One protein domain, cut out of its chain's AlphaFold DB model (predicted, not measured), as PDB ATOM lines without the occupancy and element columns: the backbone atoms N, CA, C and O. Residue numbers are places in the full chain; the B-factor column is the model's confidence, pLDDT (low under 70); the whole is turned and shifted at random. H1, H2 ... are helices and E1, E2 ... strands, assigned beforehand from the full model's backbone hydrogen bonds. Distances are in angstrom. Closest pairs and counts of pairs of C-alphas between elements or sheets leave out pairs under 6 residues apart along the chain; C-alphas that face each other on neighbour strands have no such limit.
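Overview. This is residues 670 to 833 of the 1009 residues of the protein "Protease complex subunit PrcB family protein" of Planctomycetaceae bacterium (UniProt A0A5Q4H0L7). With little regular structure, the chain winds in stacked turns, a solenoid walled by three parallel sheets, E1-E4-E7-E10-E11, E2-E5-E8 and E3-E6-E9; H1 and the hairpin E12 and E13 sit outside. The 164 printed residues, under half in named elements, hold thirteen named strands and, after E11, one named helix: mostly strand. The whole is compact, radius of gyration of the C-alphas 15.3 A, spanning 47 by 41 by 31 A.

Along the chain. E1, residues 670-673, begins at C-alpha 670 (248.897, 293.888, 184.544). Next come E2 676-678, E3 681-684, E4 687-693, E5 696-698, E6 705-710, E7 720-726, 17.6 A long, E8 729-731, E9 741-745, E10 757-760, E11 773-776, H1 799-802 and E12 803-805. E13, 810-813, ends at C-alpha 813 (239.679, 287.442, 208.308).

Arrangement. E4 and E7 are parallel at 3 degrees, N 692 and O 724 within hydrogen-bond range at 2.8 A. The closest C-alphas of E8 and E13, Thr 729 and Tyr 811, are 7.3 A apart.

Size, cuts and confidence. The three links between E9 and H1 are long; pLDDT is under 70 at 712-718, 747-751 and 831-833.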
ATOM      1  N   ILE A 670     249.650 295.114 184.224       98.69
ATOM      2  CA  ILE A 670     248.897 293.888 184.544       98.69
ATOM      3  C   ILE A 670     248.235 294.001 185.919       98.69
ATOM      4  O   ILE A 670     248.900 294.258 186.925       98.69
ATOM      5  N   LEU A 671     246.927 293.741 185.967       98.62
ATOM      6  CA  LEU A 671     246.167 293.543 187.200       98.62
ATOM      7  C   LEU A 671     246.075 292.047 187.523       98.62
ATOM      8  O   LEU A 671     245.606 291.260 186.705       98.62
ATOM      9  N   PHE A 672     246.468 291.671 188.736       98.25
ATOM     10  CA  PHE A 672     246.339 290.333 189.299       98.25
ATOM     11  C   PHE A 672     245.448 290.415 190.547       98.25
ATOM     12  O   PHE A 672     245.865 290.931 191.587       98.25
ATOM     13  N   GLU A 673     244.194 289.979 190.423       97.94
ATOM     14  CA  GLU A 673     243.130 290.206 191.404       97.94
ATOM     15  C   GLU A 673     242.350 288.948 191.816       97.94
ATOM     16  O   GLU A 673     241.881 288.208 190.961       97.94
ATOM     17  N   GLY A 674     242.129 288.739 193.117       97.19
ATOM     18  CA  GLY A 674     241.199 287.708 193.607       97.19
ATOM     19  C   GLY A 674     241.655 286.254 193.408       97.19
ATOM     20  O   GLY A 674     240.869 285.329 193.579       97.19
ATOM     21  N   ASN A 675     242.915 286.028 193.038       98.50
ATOM     22  CA  ASN A 675     243.431 284.703 192.702       98.50
ATOM     23  C   ASN A 675     243.924 283.952 193.951       98.50
ATOM     24  O   ASN A 675     244.478 284.556 194.876       98.50
ATOM     25  N   TYR A 676     243.811 282.623 193.932       98.38
ATOM     26  CA  TYR A 676     244.378 281.735 194.950       98.38
ATOM     27  C   TYR A 676     245.507 280.905 194.332       98.38
ATOM     28  O   TYR A 676     245.282 280.146 193.387       98.38
ATOM     29  N   VAL A 677     246.731 281.040 194.848       98.31
ATOM     30  CA  VAL A 677     247.939 280.442 194.260       98.31
ATOM     31  C   VAL A 677     248.718 279.637 195.295       98.31
ATOM     32  O   VAL A 677     249.079 280.155 196.348       98.31
ATOM     33  N   HIS A 678     249.041 278.386 194.973       97.50
ATOM     34  CA  HIS A 678     250.111 277.637 195.626       97.50
ATOM     35  C   HIS A 678     251.460 277.947 194.961       97.50
ATOM     36  O   HIS A 678     251.537 278.113 193.743       97.50
ATOM     37  N   ASN A 679     252.535 277.900 195.753       95.75
ATOM     38  CA  ASN A 679     253.916 278.181 195.336       95.75
ATOM     39  C   ASN A 679     254.188 279.682 195.048       95.75
ATOM     40  O   ASN A 679     253.308 280.536 195.106       95.75
ATOM     41  N   THR A 680     255.449 280.014 194.782       95.44
ATOM     42  CA  THR A 680     255.978 281.368 194.590       95.44
ATOM     43  C   THR A 680     255.444 282.060 193.330       95.44
ATOM     44  O   THR A 680     255.280 281.442 192.274       95.44
ATOM     45  N   VAL A 681     255.284 283.380 193.418       97.50
ATOM     46  CA  VAL A 681     255.214 284.325 192.298       97.50
ATOM     47  C   VAL A 681     256.624 284.849 192.006       97.50
ATOM     48  O   VAL A 681     257.238 285.484 192.861       97.50
ATOM     49  N   ALA A 682     257.150 284.623 190.803       94.56
ATOM     50  CA  ALA A 682     258.459 285.143 190.399       94.56
ATOM     51  C   ALA A 682     258.320 286.294 189.393       94.56
ATOM     52  O   ALA A 682     257.786 286.119 188.297       94.56
ATOM     53  N   ILE A 683     258.851 287.461 189.746       93.69
ATOM     54  CA  ILE A 683     258.953 288.647 188.893       93.69
ATOM     55  C   ILE A 683     260.422 288.783 188.471       93.69
ATOM     56  O   ILE A 683     261.328 288.570 189.277       93.69
ATOM     57  N   ASN A 684     260.680 289.099 187.204       86.69
ATOM     58  CA  ASN A 684     262.033 289.287 186.669       86.69
ATOM     59  C   ASN A 684     262.156 290.663 185.992       86.69
ATOM     60  O   ASN A 684     261.187 291.416 185.907       86.69
ATOM     61  N   ARG A 685     263.359 290.990 185.515       80.81
ATOM     62  CA  ARG A 685     263.731 292.281 184.922       80.81
ATOM     63  C   ARG A 685     262.733 292.837 183.901       80.81
ATOM     64  O   ARG A 685     262.135 292.100 183.115       80.81
ATOM     65  N   ASN A 686     262.687 294.164 183.836       85.94
ATOM     66  CA  ASN A 686     261.825 294.959 182.965       85.94
ATOM     67  C   ASN A 686     260.327 294.714 183.209       85.94
ATOM     68  O   ASN A 686     259.530 294.839 182.284       85.94
ATOM     69  N   ALA A 687     259.952 294.330 184.430       90.88
ATOM     70  CA  ALA A 687     258.564 294.296 184.865       90.88
ATOM     71  C   ALA A 687     258.153 295.681 185.385       90.88
ATOM     72  O   ALA A 687     258.848 296.247 186.231       90.88
ATOM     73  N   GLU A 688     257.040 296.224 184.898       93.69
ATOM     74  CA  GLU A 688     256.556 297.548 185.309       93.69
ATOM     75  C   GLU A 688     255.032 297.611 185.491       93.69
ATOM     76  O   GLU A 688     254.291 296.939 184.777       93.69
ATOM     77  N   ARG A 689     254.546 298.442 186.422       96.81
ATOM     78  CA  ARG A 689     253.104 298.710 186.621       96.81
ATOM     79  C   ARG A 689     252.285 297.420 186.799       96.81
ATOM     80  O   ARG A 689     251.313 297.172 186.081       96.81
ATOM     81  N   LEU A 690     252.704 296.581 187.748       98.44
ATOM     82  CA  LEU A 690     251.994 295.352 188.119       98.44
ATOM     83  C   LEU A 690     251.232 295.572 189.431       98.44
ATOM     84  O   LEU A 690     251.819 295.999 190.425       98.44
ATOM     85  N   VAL A 691     249.938 295.253 189.457       98.75
ATOM     86  CA  VAL A 691     249.074 295.454 190.632       98.75
ATOM     87  C   VAL A 691     248.543 294.119 191.136       98.75
ATOM     88  O   VAL A 691     247.730 293.478 190.479       98.75
ATOM     89  N   PHE A 692     248.958 293.732 192.339       98.69
ATOM     90  CA  PHE A 692     248.515 292.542 193.058       98.69
ATOM     91  C   PHE A 692     247.460 292.951 194.091       98.69
ATOM     92  O   PHE A 692     247.794 293.612 195.077       98.69
ATOM     93  N   ARG A 693     246.190 292.577 193.889       98.25
ATOM     94  CA  ARG A 693     245.077 292.938 194.782       98.25
ATOM     95  C   ARG A 693     244.260 291.738 195.275       98.25
ATOM     96  O   ARG A 693     243.754 290.976 194.464       98.25
ATOM     97  N   ASN A 694     244.012 291.622 196.580       98.25
ATOM     98  CA  ASN A 694     243.062 290.638 197.134       98.25
ATOM     99  C   ASN A 694     243.397 289.157 196.820       98.25
ATOM    100  O   ASN A 694     242.487 288.347 196.666       98.25
ATOM    101  N   ASN A 695     244.678 288.792 196.688       98.69
ATOM    102  CA  ASN A 695     245.101 287.421 196.355       98.69
ATOM    103  C   ASN A 695     245.605 286.651 197.584       98.69
ATOM    104  O   ASN A 695     246.208 287.239 198.485       98.69
ATOM    105  N   VAL A 696     245.463 285.325 197.567       98.62
ATOM    106  CA  VAL A 696     246.155 284.416 198.497       98.62
ATOM    107  C   VAL A 696     247.335 283.765 197.780       98.62
ATOM    108  O   VAL A 696     247.150 283.159 196.727       98.62
ATOM    109  N   ILE A 697     248.529 283.851 198.371       98.31
ATOM    110  CA  ILE A 697     249.713 283.087 197.960       98.31
ATOM    111  C   ILE A 697     250.121 282.167 199.122       98.31
ATOM    112  O   ILE A 697     250.600 282.628 200.161       98.31
ATOM    113  N   ASP A 698     249.915 280.866 198.948       96.69
ATOM    114  CA  ASP A 698     250.180 279.811 199.928       96.69
ATOM    115  C   ASP A 698     251.447 279.029 199.524       96.69
ATOM    116  O   ASP A 698     251.485 278.297 198.532       96.69
ATOM    117  N   GLY A 699     252.522 279.168 200.304       94.38
ATOM    118  CA  GLY A 699     253.786 278.467 200.065       94.38
ATOM    119  C   GLY A 699     253.740 276.956 200.333       94.38
ATOM    120  O   GLY A 699     254.729 276.267 200.071       94.38
ATOM    121  N   ARG A 700     252.632 276.425 200.876       93.38
ATOM    122  CA  ARG A 700     252.403 275.011 201.252       93.38
ATOM    123  C   ARG A 700     253.510 274.389 202.110       93.38
ATOM    124  O   ARG A 700     253.722 273.181 202.085       93.38
ATOM    125  N   LYS A 701     254.239 275.221 202.859       91.94
ATOM    126  CA  LYS A 701     255.470 274.920 203.614       91.94
ATOM    127  C   LYS A 701     256.631 274.399 202.746       91.94
ATOM    128  O   LYS A 701     257.639 273.951 203.284       91.94
ATOM    129  N   ARG A 702     256.520 274.495 201.415       90.31
ATOM    130  CA  ARG A 702     257.530 274.089 200.420       90.31
ATOM    131  C   ARG A 702     258.349 275.290 199.939       90.31
ATOM    132  O   ARG A 702     259.576 275.223 199.913       90.31
ATOM    133  N   SER A 703     257.683 276.396 199.609       91.69
ATOM    134  CA  SER A 703     258.307 277.605 199.057       91.69
ATOM    135  C   SER A 703     258.923 278.485 200.142       91.69
ATOM    136  O   SER A 703     258.255 278.839 201.109       91.69
ATOM    137  N   ALA A 704     260.175 278.903 199.960       91.19
ATOM    138  CA  ALA A 704     260.833 279.851 200.863       91.19
ATOM    139  C   ALA A 704     260.209 281.259 200.826       91.19
ATOM    140  O   ALA A 704     260.254 281.981 201.817       91.19
ATOM    141  N   VAL A 705     259.631 281.658 199.689       93.75
ATOM    142  CA  VAL A 705     259.116 283.015 199.462       93.75
ATOM    143  C   VAL A 705     257.786 283.001 198.716       93.75
ATOM    144  O   VAL A 705     257.582 282.158 197.839       93.75
ATOM    145  N   ALA A 706     256.885 283.928 199.047       96.38
ATOM    146  CA  ALA A 706     255.626 284.094 198.314       96.38
ATOM    147  C   ALA A 706     255.838 284.904 197.028       96.38
ATOM    148  O   ALA A 706     255.372 284.487 195.972       96.38
ATOM    149  N   VAL A 707     256.592 286.005 197.087       96.25
ATOM    150  CA  VAL A 707     256.959 286.823 195.922       96.25
ATOM    151  C   VAL A 707     258.472 287.019 195.870       96.25
ATOM    152  O   VAL A 707     259.084 287.445 196.848       96.25
ATOM    153  N   ALA A 708     259.079 286.742 194.717       92.00
ATOM    154  CA  ALA A 708     260.508 286.926 194.479       92.00
ATOM    155  C   ALA A 708     260.752 287.852 193.283       92.00
ATOM    156  O   ALA A 708     260.302 287.555 192.175       92.00
ATOM    157  N   MET A 709     261.474 288.956 193.496       90.44
ATOM    158  CA  MET A 709     261.850 289.916 192.455       90.44
ATOM    159  C   MET A 709     263.338 289.769 192.106       90.44
ATOM    160  O   MET A 709     264.217 290.139 192.889       90.44
ATOM    161  N   TRP A 710     263.619 289.217 190.923       81.81
ATOM    162  CA  TRP A 710     264.967 288.878 190.457       81.81
ATOM    163  C   TRP A 710     265.465 289.855 189.379       81.81
ATOM    164  O   TRP A 710     264.972 289.864 188.250       81.81
ATOM    165  N   ASN A 711     266.507 290.632 189.688       73.12
ATOM    166  CA  ASN A 711     267.039 291.692 188.809       73.12
ATOM    167  C   ASN A 711     268.129 291.202 187.818       73.12
ATOM    168  O   ASN A 711     268.895 291.985 187.246       73.12
ATOM    169  N   SER A 712     268.247 289.887 187.615       62.47
ATOM    170  CA  SER A 712     269.337 289.263 186.854       62.47
ATOM    171  C   SER A 712     269.156 289.361 185.329       62.47
ATOM    172  O   SER A 712     268.208 288.806 184.776       62.47
ATOM    173  N   GLY A 713     270.111 289.971 184.612       55.28
ATOM    174  CA  GLY A 713     270.142 289.954 183.140       55.28
ATOM    175  C   GLY A 713     271.250 290.804 182.502       55.28
ATOM    176  O   GLY A 713     271.948 291.560 183.179       55.28
ATOM    177  N   ARG A 714     271.443 290.690 181.180       50.88
ATOM    178  CA  ARG A 714     272.403 291.518 180.404       50.88
ATOM    179  C   ARG A 714     271.809 292.199 179.161       50.88
ATOM    180  O   ARG A 714     272.522 292.949 178.506       50.88
ATOM    181  N   VAL A 715     270.540 291.953 178.834       46.62
ATOM    182  CA  VAL A 715     269.889 292.433 177.602       46.62
ATOM    183  C   VAL A 715     268.612 293.186 177.960       46.62
ATOM    184  O   VAL A 715     267.816 292.688 178.753       46.62
ATOM    185  N   GLY A 716     268.426 294.367 177.363       50.97
ATOM    186  CA  GLY A 716     267.173 295.130 177.392       50.97
ATOM    187  C   GLY A 716     266.889 295.963 178.645       50.97
ATOM    188  O   GLY A 716     265.873 296.641 178.668       50.97
ATOM    189  N   GLY A 717     267.734 295.918 179.678       62.16
ATOM    190  CA  GLY A 717     267.495 296.586 180.968       62.16
ATOM    191  C   GLY A 717     267.583 295.621 182.155       62.16
ATOM    192  O   GLY A 717     267.886 294.436 181.982       62.16
ATOM    193  N   ARG A 718     267.394 296.151 183.368       69.25
ATOM    194  CA  ARG A 718     267.408 295.402 184.645       69.25
ATOM    195  C   ARG A 718     266.363 295.883 185.656       69.25
ATOM    196  O   ARG A 718     266.323 295.366 186.764       69.25
ATOM    197  N   GLU A 719     265.570 296.890 185.310       81.81
ATOM    198  CA  GLU A 719     264.749 297.611 186.282       81.81
ATOM    199  C   GLU A 719     263.427 296.881 186.550       81.81
ATOM    200  O   GLU A 719     262.873 296.243 185.656       81.81
ATOM    201  N   ILE A 720     262.914 297.001 187.773       89.00
ATOM    202  CA  ILE A 720     261.557 296.604 188.159       89.00
ATOM    203  C   ILE A 720     260.901 297.851 188.764       89.00
ATOM    204  O   ILE A 720     261.522 298.500 189.610       89.00
ATOM    205  N   LYS A 721     259.708 298.238 188.298       90.88
ATOM    206  CA  LYS A 721     259.085 299.539 188.621       90.88
ATOM    207  C   LYS A 721     257.601 299.424 188.944       90.88
ATOM    208  O   LYS A 721     256.900 298.635 188.321       90.88
ATOM    209  N   ASP A 722     257.110 300.252 189.857       94.38
ATOM    210  CA  ASP A 722     255.680 300.464 190.113       94.38
ATOM    211  C   ASP A 722     254.929 299.138 190.372       94.38
ATOM    212  O   ASP A 722     253.927 298.813 189.729       94.38
ATOM    213  N   ILE A 723     255.482 298.312 191.269       96.19
ATOM    214  CA  ILE A 723     254.898 297.025 191.666       96.19
ATOM    215  C   ILE A 723     254.138 297.226 192.974       96.19
ATOM    216  O   ILE A 723     254.734 297.506 194.017       96.19
ATOM    217  N   HIS A 724     252.816 297.098 192.921       98.38
ATOM    218  CA  HIS A 724     251.939 297.431 194.040       98.38
ATOM    219  C   HIS A 724     251.224 296.191 194.592       98.38
ATOM    220  O   HIS A 724     250.646 295.409 193.838       98.38
ATOM    221  N   PHE A 725     251.205 296.051 195.917       98.56
ATOM    222  CA  PHE A 725     250.586 294.957 196.657       98.56
ATOM    223  C   PHE A 725     249.540 295.511 197.629       98.56
ATOM    224  O   PHE A 725     249.878 296.213 198.585       98.56
ATOM    225  N   PHE A 726     248.273 295.173 197.394       98.62
ATOM    226  CA  PHE A 726     247.119 295.615 198.173       98.62
ATOM    227  C   PHE A 726     246.275 294.438 198.671       98.62
ATOM    228  O   PHE A 726     245.787 293.656 197.858       98.62
ATOM    229  N   HIS A 727     245.978 294.354 199.968       98.50
ATOM    230  CA  HIS A 727     245.006 293.375 200.491       98.50
ATOM    231  C   HIS A 727     245.353 291.906 200.171       98.50
ATOM    232  O   HIS A 727     244.461 291.088 200.000       98.50
ATOM    233  N   ASN A 728     246.631 291.542 200.025       98.81
ATOM    234  CA  ASN A 728     247.024 290.153 199.759       98.81
ATOM    235  C   ASN A 728     247.343 289.403 201.059       98.81
ATOM    236  O   ASN A 728     247.724 290.017 202.056       98.81
ATOM    237  N   THR A 729     247.244 288.075 201.031       98.62
ATOM    238  CA  THR A 729     247.655 287.193 202.131       98.62
ATOM    239  C   THR A 729     248.745 286.233 201.657       98.62
ATOM    240  O   THR A 729     248.504 285.405 200.781       98.62
ATOM    241  N   PHE A 730     249.940 286.326 202.244       97.81
ATOM    242  CA  PHE A 730     251.103 285.487 201.944       97.81
ATOM    243  C   PHE A 730     251.429 284.591 203.147       97.81
ATOM    244  O   PHE A 730     251.867 285.081 204.191       97.81
ATOM    245  N   VAL A 731     251.202 283.282 203.017       95.25
ATOM    246  CA  VAL A 731     251.153 282.330 204.146       95.25
ATOM    247  C   VAL A 731     251.880 281.015 203.852       95.25
ATOM    248  O   VAL A 731     252.263 280.738 202.718       95.25
ATOM    249  N   ASN A 732     252.090 280.209 204.901       93.81
ATOM    250  CA  ASN A 732     252.714 278.879 204.849       93.81
ATOM    251  C   ASN A 732     254.023 278.829 204.046       93.81
ATOM    252  O   ASN A 732     254.222 277.937 203.223       93.81
ATOM    253  N   LEU A 733     254.933 279.772 204.265       93.69
ATOM    254  CA  LEU A 733     256.283 279.638 203.720       93.69
ATOM    255  C   LEU A 733     257.033 278.502 204.423       93.69
ATOM    256  O   LEU A 733     256.637 278.052 205.499       93.69
ATOM    257  N   ASN A 734     258.096 278.005 203.798       90.12
ATOM    258  CA  ASN A 734     258.916 276.925 204.335       90.12
ATOM    259  C   ASN A 734     259.621 277.379 205.630       90.12
ATOM    260  O   ASN A 734     260.548 278.190 205.552       90.12
ATOM    261  N   PRO A 735     259.235 276.851 206.811       79.19
ATOM    262  CA  PRO A 735     259.745 277.333 208.094       79.19
ATOM    263  C   PRO A 735     261.209 276.943 208.339       79.19
ATOM    264  O   PRO A 735     261.869 277.541 209.180       79.19
ATOM    265  N   ASN A 736     261.734 275.965 207.594       85.06
ATOM    266  CA  ASN A 736     263.114 275.499 207.719       85.06
ATOM    267  C   ASN A 736     264.100 276.372 206.922       85.06
ATOM    268  O   ASN A 736     265.307 276.141 206.966       85.06
ATOM    269  N   THR A 737     263.607 277.354 206.161       84.75
ATOM    270  CA  THR A 737     264.446 278.249 205.361       84.75
ATOM    271  C   THR A 737     264.668 279.566 206.100       84.75
ATOM    272  O   THR A 737     263.777 280.405 206.156       84.75
ATOM    273  N   ALA A 738     265.876 279.778 206.632       83.06
ATOM    274  CA  ALA A 738     266.202 280.953 207.453       83.06
ATOM    275  C   ALA A 738     265.979 282.314 206.752       83.06
ATOM    276  O   ALA A 738     265.737 283.315 207.418       83.06
ATOM    277  N   TRP A 739     266.033 282.355 205.415       84.69
ATOM    278  CA  TRP A 739     265.775 283.551 204.601       84.69
ATOM    279  C   TRP A 739     264.312 283.688 204.135       84.69
ATOM    280  O   TRP A 739     264.017 284.512 203.270       84.69
ATOM    281  N   ALA A 740     263.381 282.894 204.678       89.06
ATOM    282  CA  ALA A 740     261.985 282.927 204.256       89.06
ATOM    283  C   ALA A 740     261.331 284.306 204.473       89.06
ATOM    284  O   ALA A 740     261.452 284.942 205.530       89.06
ATOM    285  N   THR A 741     260.613 284.781 203.453       92.19
ATOM    286  CA  THR A 741     260.030 286.132 203.416       92.19
ATOM    287  C   THR A 741     258.795 286.197 202.516       92.19
ATOM    288  O   THR A 741     258.702 285.490 201.514       92.19
ATOM    289  N   GLY A 742     257.830 287.055 202.850       93.88
ATOM    290  CA  GLY A 742     256.659 287.293 202.006       93.88
ATOM    291  C   GLY A 742     257.057 287.891 200.659       93.88
ATOM    292  O   GLY A 742     256.675 287.362 199.617       93.88
ATOM    293  N   ILE A 743     257.880 288.942 200.680       94.44
ATOM    294  CA  ILE A 743     258.446 289.566 199.478       94.44
ATOM    295  C   ILE A 743     259.974 289.630 199.612       94.44
ATOM    296  O   ILE A 743     260.492 290.016 200.666       94.44
ATOM    297  N   LEU A 744     260.679 289.248 198.544       90.31
ATOM    298  CA  LEU A 744     262.139 289.299 198.406       90.31
ATOM    299  C   LEU A 744     262.552 290.235 197.257       90.31
ATOM    300  O   LEU A 744     262.079 290.050 196.131       90.31
ATOM    301  N   GLY A 745     263.467 291.179 197.509       83.44
ATOM    302  CA  GLY A 745     264.092 292.033 196.487       83.44
ATOM    303  C   GLY A 745     265.609 291.831 196.400       83.44
ATOM    304  O   GLY A 745     266.348 292.387 197.194       83.44
ATOM    305  N   GLN A 746     266.101 291.059 195.426       71.00
ATOM    306  CA  GLN A 746     267.491 290.560 195.426       71.00
ATOM    307  C   GLN A 746     268.595 291.647 195.533       71.00
ATOM    308  O   GLN A 746     268.742 292.475 194.626       71.00
ATOM    309  N   ARG A 747     269.458 291.547 196.561       63.81
ATOM    310  CA  ARG A 747     270.507 292.532 196.931       63.81
ATOM    311  C   ARG A 747     271.914 292.284 196.358       63.81
ATOM    312  O   ARG A 747     272.742 293.195 196.323       63.81
ATOM    313  N   SER A 748     272.255 291.080 195.886       48.41
ATOM    314  CA  SER A 748     273.642 290.775 195.474       48.41
ATOM    315  C   SER A 748     273.997 291.273 194.059       48.41
ATOM    316  O   SER A 748     273.782 290.574 193.066       48.41
ATOM    317  N   GLY A 749     274.599 292.462 193.950       53.16
ATOM    318  CA  GLY A 749     275.221 292.950 192.707       53.16
ATOM    319  C   GLY A 749     274.252 293.431 191.615       53.16
ATOM    320  O   GLY A 749     274.657 293.578 190.456       53.16
ATOM    321  N   SER A 750     272.985 293.687 191.957       56.06
ATOM    322  CA  SER A 750     272.070 294.401 191.061       56.06
ATOM    323  C   SER A 750     272.462 295.885 190.979       56.06
ATOM    324  O   SER A 750     272.638 296.513 192.019       56.06
ATOM    325  N   PRO A 751     272.558 296.496 189.783       56.38
ATOM    326  CA  PRO A 751     272.772 297.937 189.646       56.38
ATOM    327  C   PRO A 751     271.480 298.750 189.840       56.38
ATOM    328  O   PRO A 751     271.491 299.967 189.664       56.38
ATOM    329  N   SER A 752     270.344 298.094 190.093       72.12
ATOM    330  CA  SER A 752     269.033 298.736 190.217       72.12
ATOM    331  C   SER A 752     268.140 297.892 191.138       72.12
ATOM    332  O   SER A 752     267.774 296.780 190.744       72.12
ATOM    333  N   PRO A 753     267.810 298.352 192.359       77.00
ATOM    334  CA  PRO A 753     266.747 297.745 193.156       77.00
ATOM    335  C   PRO A 753     265.368 298.067 192.541       77.00
ATOM    336  O   PRO A 753     265.279 298.965 191.691       77.00
ATOM    337  N   PRO A 754     264.291 297.365 192.942       85.12
ATOM    338  CA  PRO A 754     262.935 297.715 192.533       85.12
ATOM    339  C   PRO A 754     262.557 299.132 192.993       85.12
ATOM    340  O   PRO A 754     262.911 299.547 194.096       85.12
ATOM    341  N   GLN A 755     261.840 299.873 192.151       87.19
ATOM    342  CA  GLN A 755     261.441 301.267 192.390       87.19
ATOM    343  C   GLN A 755     259.914 301.385 192.429       87.19
ATOM    344  O   GLN A 755     259.218 300.585 191.808       87.19
ATOM    345  N   GLY A 756     259.386 302.390 193.134       90.69
ATOM    346  CA  GLY A 756     257.940 302.649 193.169       90.69
ATOM    347  C   GLY A 756     257.124 301.527 193.821       90.69
ATOM    348  O   GLY A 756     255.989 301.287 193.423       90.69
ATOM    349  N   LEU A 757     257.691 300.789 194.783       94.75
ATOM    350  CA  LEU A 757     256.924 299.767 195.493       94.75
ATOM    351  C   LEU A 757     255.870 300.416 196.399       94.75
ATOM    352  O   LEU A 757     256.158 301.377 197.115       94.75
ATOM    353  N   ILE A 758     254.673 299.832 196.417       97.81
ATOM    354  CA  ILE A 758     253.634 300.133 197.408       97.81
ATOM    355  C   ILE A 758     253.189 298.806 198.011       97.81
ATOM    356  O   ILE A 758     252.722 297.924 197.294       97.81
ATOM    357  N   ILE A 759     253.335 298.645 199.322       98.12
ATOM    358  CA  ILE A 759     252.993 297.433 200.067       98.12
ATOM    359  C   ILE A 759     252.031 297.861 201.175       98.12
ATOM    360  O   ILE A 759     252.457 298.343 202.223       98.12
ATOM    361  N   ARG A 760     250.722 297.738 200.933       98.44
ATOM    362  CA  ARG A 760     249.686 298.260 201.835       98.44
ATOM    363  C   ARG A 760     248.557 297.267 202.107       98.44
ATOM    364  O   ARG A 760     248.069 296.609 201.190       98.44
ATOM    365  N   ASN A 761     248.092 297.198 203.353       98.56
ATOM    366  CA  ASN A 761     246.983 296.334 203.780       98.56
ATOM    367  C   ASN A 761     247.219 294.828 203.530       98.56
ATOM    368  O   ASN A 761     246.259 294.093 203.338       98.56
ATOM    369  N   ASN A 762     248.456 294.324 203.504       98.69
ATOM    370  CA  ASN A 762     248.732 292.895 203.275       98.69
ATOM    371  C   ASN A 762     248.976 292.133 204.590       98.69
ATOM    372  O   ASN A 762     249.420 292.711 205.579       98.69
ATOM    373  N   ILE A 763     248.763 290.815 204.579       98.44
ATOM    374  CA  ILE A 763     249.285 289.887 205.592       98.44
ATOM    375  C   ILE A 763     250.467 289.148 204.971       98.44
ATOM    376  O   ILE A 763     250.317 288.559 203.901       98.44
ATOM    377  N   LEU A 764     251.634 289.158 205.613       95.62
ATOM    378  CA  LEU A 764     252.832 288.521 205.072       95.62
ATOM    379  C   LEU A 764     253.782 287.987 206.144       95.62
ATOM    380  O   LEU A 764     253.852 288.496 207.254       95.62
ATOM    381  N   TYR A 765     254.581 286.984 205.780       90.69
ATOM    382  CA  TYR A 765     255.604 286.431 206.674       90.69
ATOM    383  C   TYR A 765     256.726 287.425 207.016       90.69
ATOM    384  O   TYR A 765     257.375 287.276 208.039       90.69
ATOM    385  N   GLY A 766     256.980 288.424 206.169       91.69
ATOM    386  CA  GLY A 766     258.038 289.419 206.360       91.69
ATOM    387  C   GLY A 766     258.492 290.039 205.040       91.69
ATOM    388  O   GLY A 766     258.022 289.636 203.973       91.69
ATOM    389  N   LEU A 767     259.409 291.001 205.121       91.31
ATOM    390  CA  LEU A 767     260.127 291.581 203.982       91.31
ATOM    391  C   LEU A 767     261.627 291.299 204.144       91.31
ATOM    392  O   LEU A 767     262.125 291.259 205.270       91.31
ATOM    393  N   ALA A 768     262.343 291.096 203.036       84.56
ATOM    394  CA  ALA A 768     263.795 290.920 203.047       84.56
ATOM    395  C   ALA A 768     264.437 291.431 201.749       84.56
ATOM    396  O   ALA A 768     263.844 291.304 200.680       84.56
ATOM    397  N   GLU A 769     265.672 291.935 201.885       73.06
ATOM    398  CA  GLU A 769     266.555 292.469 200.828       73.06
ATOM    399  C   GLU A 769     265.981 293.641 199.998       73.06
ATOM    400  O   GLU A 769     264.909 293.531 199.423       73.06
ATOM    401  N   ASP A 770     266.699 294.776 199.950       71.00
ATOM    402  CA  ASP A 770     266.511 295.960 199.072       71.00
ATOM    403  C   ASP A 770     265.073 296.443 198.729       71.00
ATOM    404  O   ASP A 770     264.868 297.206 197.782       71.00
ATOM    405  N   ILE A 771     264.072 296.086 199.539       82.19
ATOM    406  CA  ILE A 771     262.717 296.640 199.483       82.19
ATOM    407  C   ILE A 771     262.741 298.082 200.003       82.19
ATOM    408  O   ILE A 771     263.092 298.333 201.157       82.19
ATOM    409  N   SER A 772     262.326 299.023 199.154       81.75
ATOM    410  CA  SER A 772     262.075 300.422 199.508       81.75
ATOM    411  C   SER A 772     260.845 300.933 198.753       81.75
ATOM    412  O   SER A 772     260.602 300.523 197.617       81.75
ATOM    413  N   GLY A 773     260.042 301.782 199.398       89.12
ATOM    414  CA  GLY A 773     258.742 302.222 198.889       89.12
ATOM    415  C   GLY A 773     257.784 302.605 200.018       89.12
ATOM    416  O   GLY A 773     258.207 302.765 201.162       89.12
ATOM    417  N   GLU A 774     256.496 302.731 199.698       96.25
ATOM    418  CA  GLU A 774     255.428 302.941 200.685       96.25
ATOM    419  C   GLU A 774     255.086 301.605 201.367       96.25
ATOM    420  O   GLU A 774     254.803 300.619 200.681       96.25
ATOM    421  N   ILE A 775     255.125 301.548 202.702       96.94
ATOM    422  CA  ILE A 775     254.903 300.325 203.493       96.94
ATOM    423  C   ILE A 775     254.012 300.674 204.687       96.94
ATOM    424  O   ILE A 775     254.504 301.127 205.716       96.94
ATOM    425  N   ASP A 776     252.700 300.449 204.572       97.00
ATOM    426  CA  ASP A 776     251.738 300.877 205.599       97.00
ATOM    427  C   ASP A 776     250.656 299.823 205.871       97.00
ATOM    428  O   ASP A 776     250.221 299.099 204.975       97.00
ATOM    429  N   ASN A 777     250.170 299.780 207.113       97.56
ATOM    430  CA  ASN A 777     249.019 298.986 207.547       97.56
ATOM    431  C   ASN A 777     249.099 297.489 207.170       97.56
ATOM    432  O   ASN A 777     248.102 296.867 206.818       97.56
ATOM    433  N   ASN A 778     250.297 296.897 207.203       98.25
ATOM    434  CA  ASN A 778     250.494 295.465 206.963       98.25
ATOM    435  C   ASN A 778     250.541 294.678 208.283       98.25
ATOM    436  O   ASN A 778     251.043 295.175 209.291       98.25
ATOM    437  N   ILE A 779     250.094 293.421 208.263       98.31
ATOM    438  CA  ILE A 779     250.349 292.460 209.343       98.31
ATOM    439  C   ILE A 779     251.532 291.573 208.959       98.31
ATOM    440  O   ILE A 779     251.502 290.886 207.935       98.31
ATOM    441  N   TYR A 780     252.535 291.527 209.830       97.38
ATOM    442  CA  TYR A 780     253.639 290.581 209.762       97.38
ATOM    443  C   TYR A 780     253.377 289.376 210.668       97.38
ATOM    444  O   TYR A 780     253.020 289.542 211.831       97.38
ATOM    445  N   THR A 781     253.585 288.155 210.167       94.62
ATOM    446  CA  THR A 781     253.431 286.924 210.975       94.62
ATOM    447  C   THR A 781     254.723 286.467 211.665       94.62
ATOM    448  O   THR A 781     254.775 285.374 212.227       94.62
ATOM    449  N   ARG A 782     255.755 287.321 211.668       91.44
ATOM    450  CA  ARG A 782     256.975 287.229 212.489       91.44
ATOM    451  C   ARG A 782     257.567 288.626 212.700       91.44
ATOM    452  O   ARG A 782     257.190 289.558 211.993       91.44
ATOM    453  N   GLU A 783     258.532 288.744 213.605       92.19
ATOM    454  CA  GLU A 783     259.300 289.981 213.790       92.19
ATOM    455  C   GLU A 783     260.071 290.388 212.519       92.19
ATOM    456  O   GLU A 783     260.637 289.553 211.799       92.19
ATOM    457  N   VAL A 784     260.109 291.692 212.253       91.94
ATOM    458  CA  VAL A 784     260.788 292.313 211.107       91.94
ATOM    459  C   VAL A 784     261.631 293.502 211.568       91.94
ATOM    460  O   VAL A 784     261.453 294.006 212.670       91.94
ATOM    461  N   GLU A 785     262.562 293.953 210.730       91.50
ATOM    462  CA  GLU A 785     263.364 295.151 211.010       91.50
ATOM    463  C   GLU A 785     262.482 296.411 211.110       91.50
ATOM    464  O   GLU A 785     261.567 296.578 210.302       91.50
ATOM    465  N   ASP A 786     262.816 297.346 212.009       92.69
ATOM    466  CA  ASP A 786     262.059 298.592 212.247       92.69
ATOM    467  C   ASP A 786     261.750 299.387 210.966       92.69
ATOM    468  O   ASP A 786     260.676 299.969 210.826       92.69
ATOM    469  N   ARG A 787     262.656 299.362 209.977       91.50
ATOM    470  CA  ARG A 787     262.467 300.011 208.663       91.50
ATOM    471  C   ARG A 787     261.283 299.473 207.845       91.50
ATOM    472  O   ARG A 787     260.890 300.110 206.873       91.50
ATOM    473  N   PHE A 788     260.735 298.316 208.208       93.56
ATOM    474  CA  PHE A 788     259.542 297.721 207.601       93.56
ATOM    475  C   PHE A 788     258.268 297.955 208.437       93.56
ATOM    476  O   PHE A 788     257.165 297.673 207.964       93.56
ATOM    477  N   MET A 789     258.388 298.512 209.647       95.75
ATOM    478  CA  MET A 789     257.274 298.849 210.544       95.75
ATOM    479  C   MET A 789     256.747 300.269 210.283       95.75
ATOM    480  O   MET A 789     256.760 301.136 211.157       95.75
ATOM    481  N   GLY A 790     256.279 300.517 209.057       95.31
ATOM    482  CA  GLY A 790     255.646 301.790 208.700       95.31
ATOM    483  C   GLY A 790     254.241 301.976 209.306       95.31
ATOM    484  O   GLY A 790     253.739 301.097 210.016       95.31
ATOM    485  N   PRO A 791     253.579 303.122 209.058       97.06
ATOM    486  CA  PRO A 791     252.369 303.533 209.771       97.06
ATOM    487  C   PRO A 791     251.266 302.467 209.778       97.06
ATOM    488  O   PRO A 791     250.862 301.965 208.734       97.06
ATOM    489  N   GLY A 792     250.768 302.115 210.965       96.12
ATOM    490  CA  GLY A 792     249.709 301.112 211.141       96.12
ATOM    491  C   GLY A 792     250.148 299.647 211.004       96.12
ATOM    492  O   GLY A 792     249.320 298.768 211.235       96.12
ATOM    493  N   CYS A 793     251.411 299.356 210.663       97.75
ATOM    494  CA  CYS A 793     251.896 297.976 210.601       97.75
ATOM    495  C   CYS A 793     251.927 297.319 211.990       97.75
ATOM    496  O   CYS A 793     252.174 297.977 213.002       97.75
ATOM    497  N   GLN A 794     251.676 296.010 212.038       97.19
ATOM    498  CA  GLN A 794     251.557 295.224 213.272       97.19
ATOM    499  C   GLN A 794     252.248 293.868 213.108       97.19
ATOM    500  O   GLN A 794     252.233 293.297 212.019       97.19
ATOM    501  N   VAL A 795     252.797 293.314 214.191       97.56
ATOM    502  CA  VAL A 795     253.255 291.917 214.232       97.56
ATOM    503  C   VAL A 795     252.200 291.083 214.956       97.56
ATOM    504  O   VAL A 795     251.851 291.372 216.099       97.56
ATOM    505  N   ILE A 796     251.661 290.063 214.286       96.44
ATOM    506  CA  ILE A 796     250.688 289.116 214.847       96.44
ATOM    507  C   ILE A 796     251.038 287.721 214.332       96.44
ATOM    508  O   ILE A 796     250.791 287.386 213.175       96.44
ATOM    509  N   THR A 797     251.642 286.909 215.196       93.62
ATOM    510  CA  THR A 797     252.234 285.614 214.831       93.62
ATOM    511  C   THR A 797     251.254 284.440 214.875       93.62
ATOM    512  O   THR A 797     251.500 283.429 214.221       93.62
ATOM    513  N   ASP A 798     250.144 284.561 215.611       93.88
ATOM    514  CA  ASP A 798     249.147 283.496 215.766       93.88
ATOM    515  C   ASP A 798     248.126 283.493 214.604       93.88
ATOM    516  O   ASP A 798     247.301 284.412 214.509       93.88
ATOM    517  N   PRO A 799     248.125 282.473 213.720       91.81
ATOM    518  CA  PRO A 799     247.171 282.389 212.619       91.81
ATOM    519  C   PRO A 799     245.720 282.185 213.088       91.81
ATOM    520  O   PRO A 799     244.807 282.604 212.376       91.81
ATOM    521  N   GLU A 800     245.481 281.621 214.278       93.88
ATOM    522  CA  GLU A 800     244.134 281.381 214.822       93.88
ATOM    523  C   GLU A 800     243.458 282.668 215.319       93.88
ATOM    524  O   GLU A 800     242.233 282.728 215.452       93.88
ATOM    525  N   VAL A 801     244.229 283.729 215.565       95.12
ATOM    526  CA  VAL A 801     243.708 285.085 215.818       95.12
ATOM    527  C   VAL A 801     243.333 285.783 214.504       95.12
ATOM    528  O   VAL A 801     242.412 286.601 214.463       95.12
ATOM    529  N   LEU A 802     244.048 285.464 213.424       95.88
ATOM    530  CA  LEU A 802     243.958 286.143 212.134       95.88
ATOM    531  C   LEU A 802     242.845 285.588 211.231       95.88
ATOM    532  O   LEU A 802     242.113 286.361 210.603       95.88
ATOM    533  N   PHE A 803     242.734 284.266 211.137       96.94
ATOM    534  CA  PHE A 803     242.021 283.587 210.054       96.94
ATOM    535  C   PHE A 803     240.784 282.817 210.528       96.94
ATOM    536  O   PHE A 803     240.625 282.529 211.715       96.94
ATOM    537  N   ARG A 804     239.873 282.513 209.596       95.62
ATOM    538  CA  ARG A 804     238.653 281.741 209.886       95.62
ATOM    539  C   ARG A 804     238.950 280.271 210.139       95.62
ATOM    540  O   ARG A 804     238.523 279.752 211.163       95.62
ATOM    541  N   ASP A 805     239.668 279.645 209.211       93.81
ATOM    542  CA  ASP A 805     240.181 278.282 209.338       93.81
ATOM    543  C   ASP A 805     241.473 278.156 208.509       93.81
ATOM    544  O   ASP A 805     241.449 277.741 207.344       93.81
ATOM    545  N   PRO A 806     242.631 278.532 209.081       92.50
ATOM    546  CA  PRO A 806     243.903 278.458 208.373       92.50
ATOM    547  C   PRO A 806     244.353 277.012 208.110       92.50
ATOM    548  O   PRO A 806     245.256 276.808 207.293       92.50
ATOM    549  N   THR A 807     243.737 276.015 208.761       89.56
ATOM    550  CA  THR A 807     244.039 274.587 208.574       89.56
ATOM    551  C   THR A 807     243.410 274.033 207.295       89.56
ATOM    552  O   THR A 807     244.036 273.226 206.608       89.56
ATOM    553  N   ARG A 808     242.226 274.541 206.922       88.25
ATOM    554  CA  ARG A 808     241.520 274.254 205.657       88.25
ATOM    555  C   ARG A 808     241.855 275.227 204.518       88.25
ATOM    556  O   ARG A 808     241.275 275.125 203.441       88.25
ATOM    557  N   GLY A 809     242.770 276.171 204.739       91.38
ATOM    558  CA  GLY A 809     243.138 277.195 203.755       91.38
ATOM    559  C   GLY A 809     242.207 278.416 203.708       91.38
ATOM    560  O   GLY A 809     242.351 279.260 202.824       91.38
ATOM    561  N   ASP A 810     241.255 278.553 204.640       95.25
ATOM    562  CA  ASP A 810     240.390 279.732 204.728       95.25
ATOM    563  C   ASP A 810     241.108 280.898 205.423       95.25
ATOM    564  O   ASP A 810     240.914 281.195 206.607       95.25
ATOM    565  N   TYR A 811     241.936 281.581 204.632       96.75
ATOM    566  CA  TYR A 811     242.706 282.757 205.032       96.75
ATOM    567  C   TYR A 811     241.912 284.074 205.009       96.75
ATOM    568  O   TYR A 811     242.504 285.155 205.088       96.75
ATOM    569  N   ARG A 812     240.574 284.017 204.954       96.31
ATOM    570  CA  ARG A 812     239.726 285.191 205.201       96.31
ATOM    571  C   ARG A 812     239.828 285.605 206.666       96.31
ATOM    572  O   ARG A 812     240.009 284.772 207.555       96.31
ATOM    573  N   ARG A 813     239.645 286.900 206.940       96.25
ATOM    574  CA  ARG A 813     239.679 287.442 208.308       96.25
ATOM    575  C   ARG A 813     238.628 286.799 209.215       96.25
ATOM    576  O   ARG A 813     237.448 286.682 208.849       96.25
ATOM    577  N   LYS A 814     239.064 286.423 210.419       94.75
ATOM    578  CA  LYS A 814     238.199 285.971 211.514       94.75
ATOM    579  C   LYS A 814     237.276 287.123 211.940       94.75
ATOM    580  O   LYS A 814     237.789 288.193 212.261       94.75
ATOM    581  N   PRO A 815     235.938 286.970 211.932       94.19
ATOM    582  CA  PRO A 815     235.033 288.049 212.328       94.19
ATOM    583  C   PRO A 815     235.344 288.576 213.737       94.19
ATOM    584  O   PRO A 815     235.415 287.799 214.684       94.19
ATOM    585  N   GLY A 816     235.534 289.893 213.865       92.31
ATOM    586  CA  GLY A 816     235.919 290.538 215.128       92.31
ATOM    587  C   GLY A 816     237.413 290.458 215.477       92.31
ATOM    588  O   GLY A 816     237.796 290.910 216.552       92.31
ATOM    589  N   GLY A 817     238.251 289.907 214.592       89.38
ATOM    590  CA  GLY A 817     239.707 289.925 214.729       89.38
ATOM    591  C   GLY A 817     240.331 291.319 214.531       89.38
ATOM    592  O   GLY A 817     239.646 292.272 214.150       89.38
ATOM    593  N   PRO A 818     241.646 291.462 214.779       92.31
ATOM    594  CA  PRO A 818     242.370 292.718 214.571       92.31
ATOM    595  C   PRO A 818     242.447 293.090 213.081       92.31
ATOM    596  O   PRO A 818     242.443 292.199 212.234       92.31
ATOM    597  N   ALA A 819     242.540 294.389 212.766       90.75
ATOM    598  CA  ALA A 819     242.744 294.944 211.413       90.75
ATOM    599  C   ALA A 819     241.955 294.203 210.304       90.75
ATOM    600  O   ALA A 819     242.502 293.482 209.466       90.75
ATOM    601  N   MET A 820     240.623 294.313 210.359       93.44
ATOM    602  CA  MET A 820     239.696 293.592 209.470       93.44
ATOM    603  C   MET A 820     239.761 294.028 207.996       93.44
ATOM    604  O   MET A 820     239.210 293.344 207.138       93.44
ATOM    605  N   ASP A 821     240.408 295.157 207.719       92.25
ATOM    606  CA  ASP A 821     240.676 295.750 206.407       92.25
ATOM    607  C   ASP A 821     241.983 295.253 205.757       92.25
ATOM    608  O   ASP A 821     242.302 295.645 204.637       92.25
ATOM    609  N   VAL A 822     242.742 294.394 206.443       97.25
ATOM    610  CA  VAL A 822     244.047 293.880 206.003       97.25
ATOM    611  C   VAL A 822     243.914 292.439 205.501       97.25
ATOM    612  O   VAL A 822     243.223 291.627 206.107       97.25
ATOM    613  N   GLY A 823     244.620 292.095 204.425       97.56
ATOM    614  CA  GLY A 823     244.655 290.752 203.839       97.56
ATOM    615  C   GLY A 823     243.523 290.440 202.859       97.56
ATOM    616  O   GLY A 823     242.627 291.247 202.616       97.56
ATOM    617  N   ALA A 824     243.598 289.248 202.269       97.31
ATOM    618  CA  ALA A 824     242.669 288.792 201.245       97.31
ATOM    619  C   ALA A 824     241.321 288.333 201.825       97.31
ATOM    620  O   ALA A 824     241.222 287.805 202.935       97.31
ATOM    621  N   SER A 825     240.273 288.508 201.023       94.81
ATOM    622  CA  SER A 825     238.874 288.210 201.361       94.81
ATOM    623  C   SER A 825     238.274 287.039 200.567       94.81
ATOM    624  O   SER A 825     237.101 286.705 200.752       94.81
ATOM    625  N   ILE A 826     239.073 286.389 199.715       94.19
ATOM    626  CA  ILE A 826     238.653 285.257 198.874       94.19
ATOM    627  C   ILE A 826     238.528 283.946 199.674       94.19
ATOM    628  O   ILE A 826     239.293 283.739 200.616       94.19
ATOM    629  N   PRO A 827     237.567 283.062 199.342       90.00
ATOM    630  CA  PRO A 827     237.454 281.741 199.961       90.00
ATOM    631  C   PRO A 827     238.616 280.811 199.552       90.00
ATOM    632  O   PRO A 827     239.279 281.071 198.545       90.00
ATOM    633  N   PRO A 828     238.841 279.701 200.284       91.00
ATOM    634  CA  PRO A 828     239.700 278.626 199.795       91.00
ATOM    635  C   PRO A 828     239.120 278.015 198.506       91.00
ATOM    636  O   PRO A 828     237.896 277.995 198.334       91.00
ATOM    637  N   PRO A 829     239.966 277.488 197.605       87.38
ATOM    638  CA  PRO A 829     239.501 276.760 196.435       87.38
ATOM    639  C   PRO A 829     238.854 275.434 196.858       87.38
ATOM    640  O   PRO A 829     239.283 274.804 197.823       87.38
ATOM    641  N   GLY A 830     237.848 274.983 196.105       73.25
ATOM    642  CA  GLY A 830     237.396 273.589 196.171       73.25
ATOM    643  C   GLY A 830     238.436 272.625 195.581       73.25
ATOM    644  O   GLY A 830     239.466 273.065 195.065       73.25
ATOM    645  N   ASP A 831     238.172 271.325 195.607       56.38
ATOM    646  CA  ASP A 831     239.021 270.309 194.969       56.38
ATOM    647  C   ASP A 831     238.777 270.230 193.451       56.38
ATOM    648  O   ASP A 831     237.769 270.719 192.939       56.38
ATOM    649  N   LEU A 832     239.669 269.582 192.690       46.75
ATOM    650  CA  LEU A 832     239.472 269.411 191.238       46.75
ATOM    651  C   LEU A 832     238.270 268.505 190.885       46.75
ATOM    652  O   LEU A 832     237.813 268.502 189.747       46.75
ATOM    653  N   GLY A 833     237.734 267.769 191.864       37.19
ATOM    654  CA  GLY A 833     236.462 267.045 191.765       37.19
ATOM    655  C   GLY A 833     235.224 267.876 192.130       37.19
ATOM    656  O   GLY A 833     234.115 267.356 192.055       37.19
TER     657      GLY A 833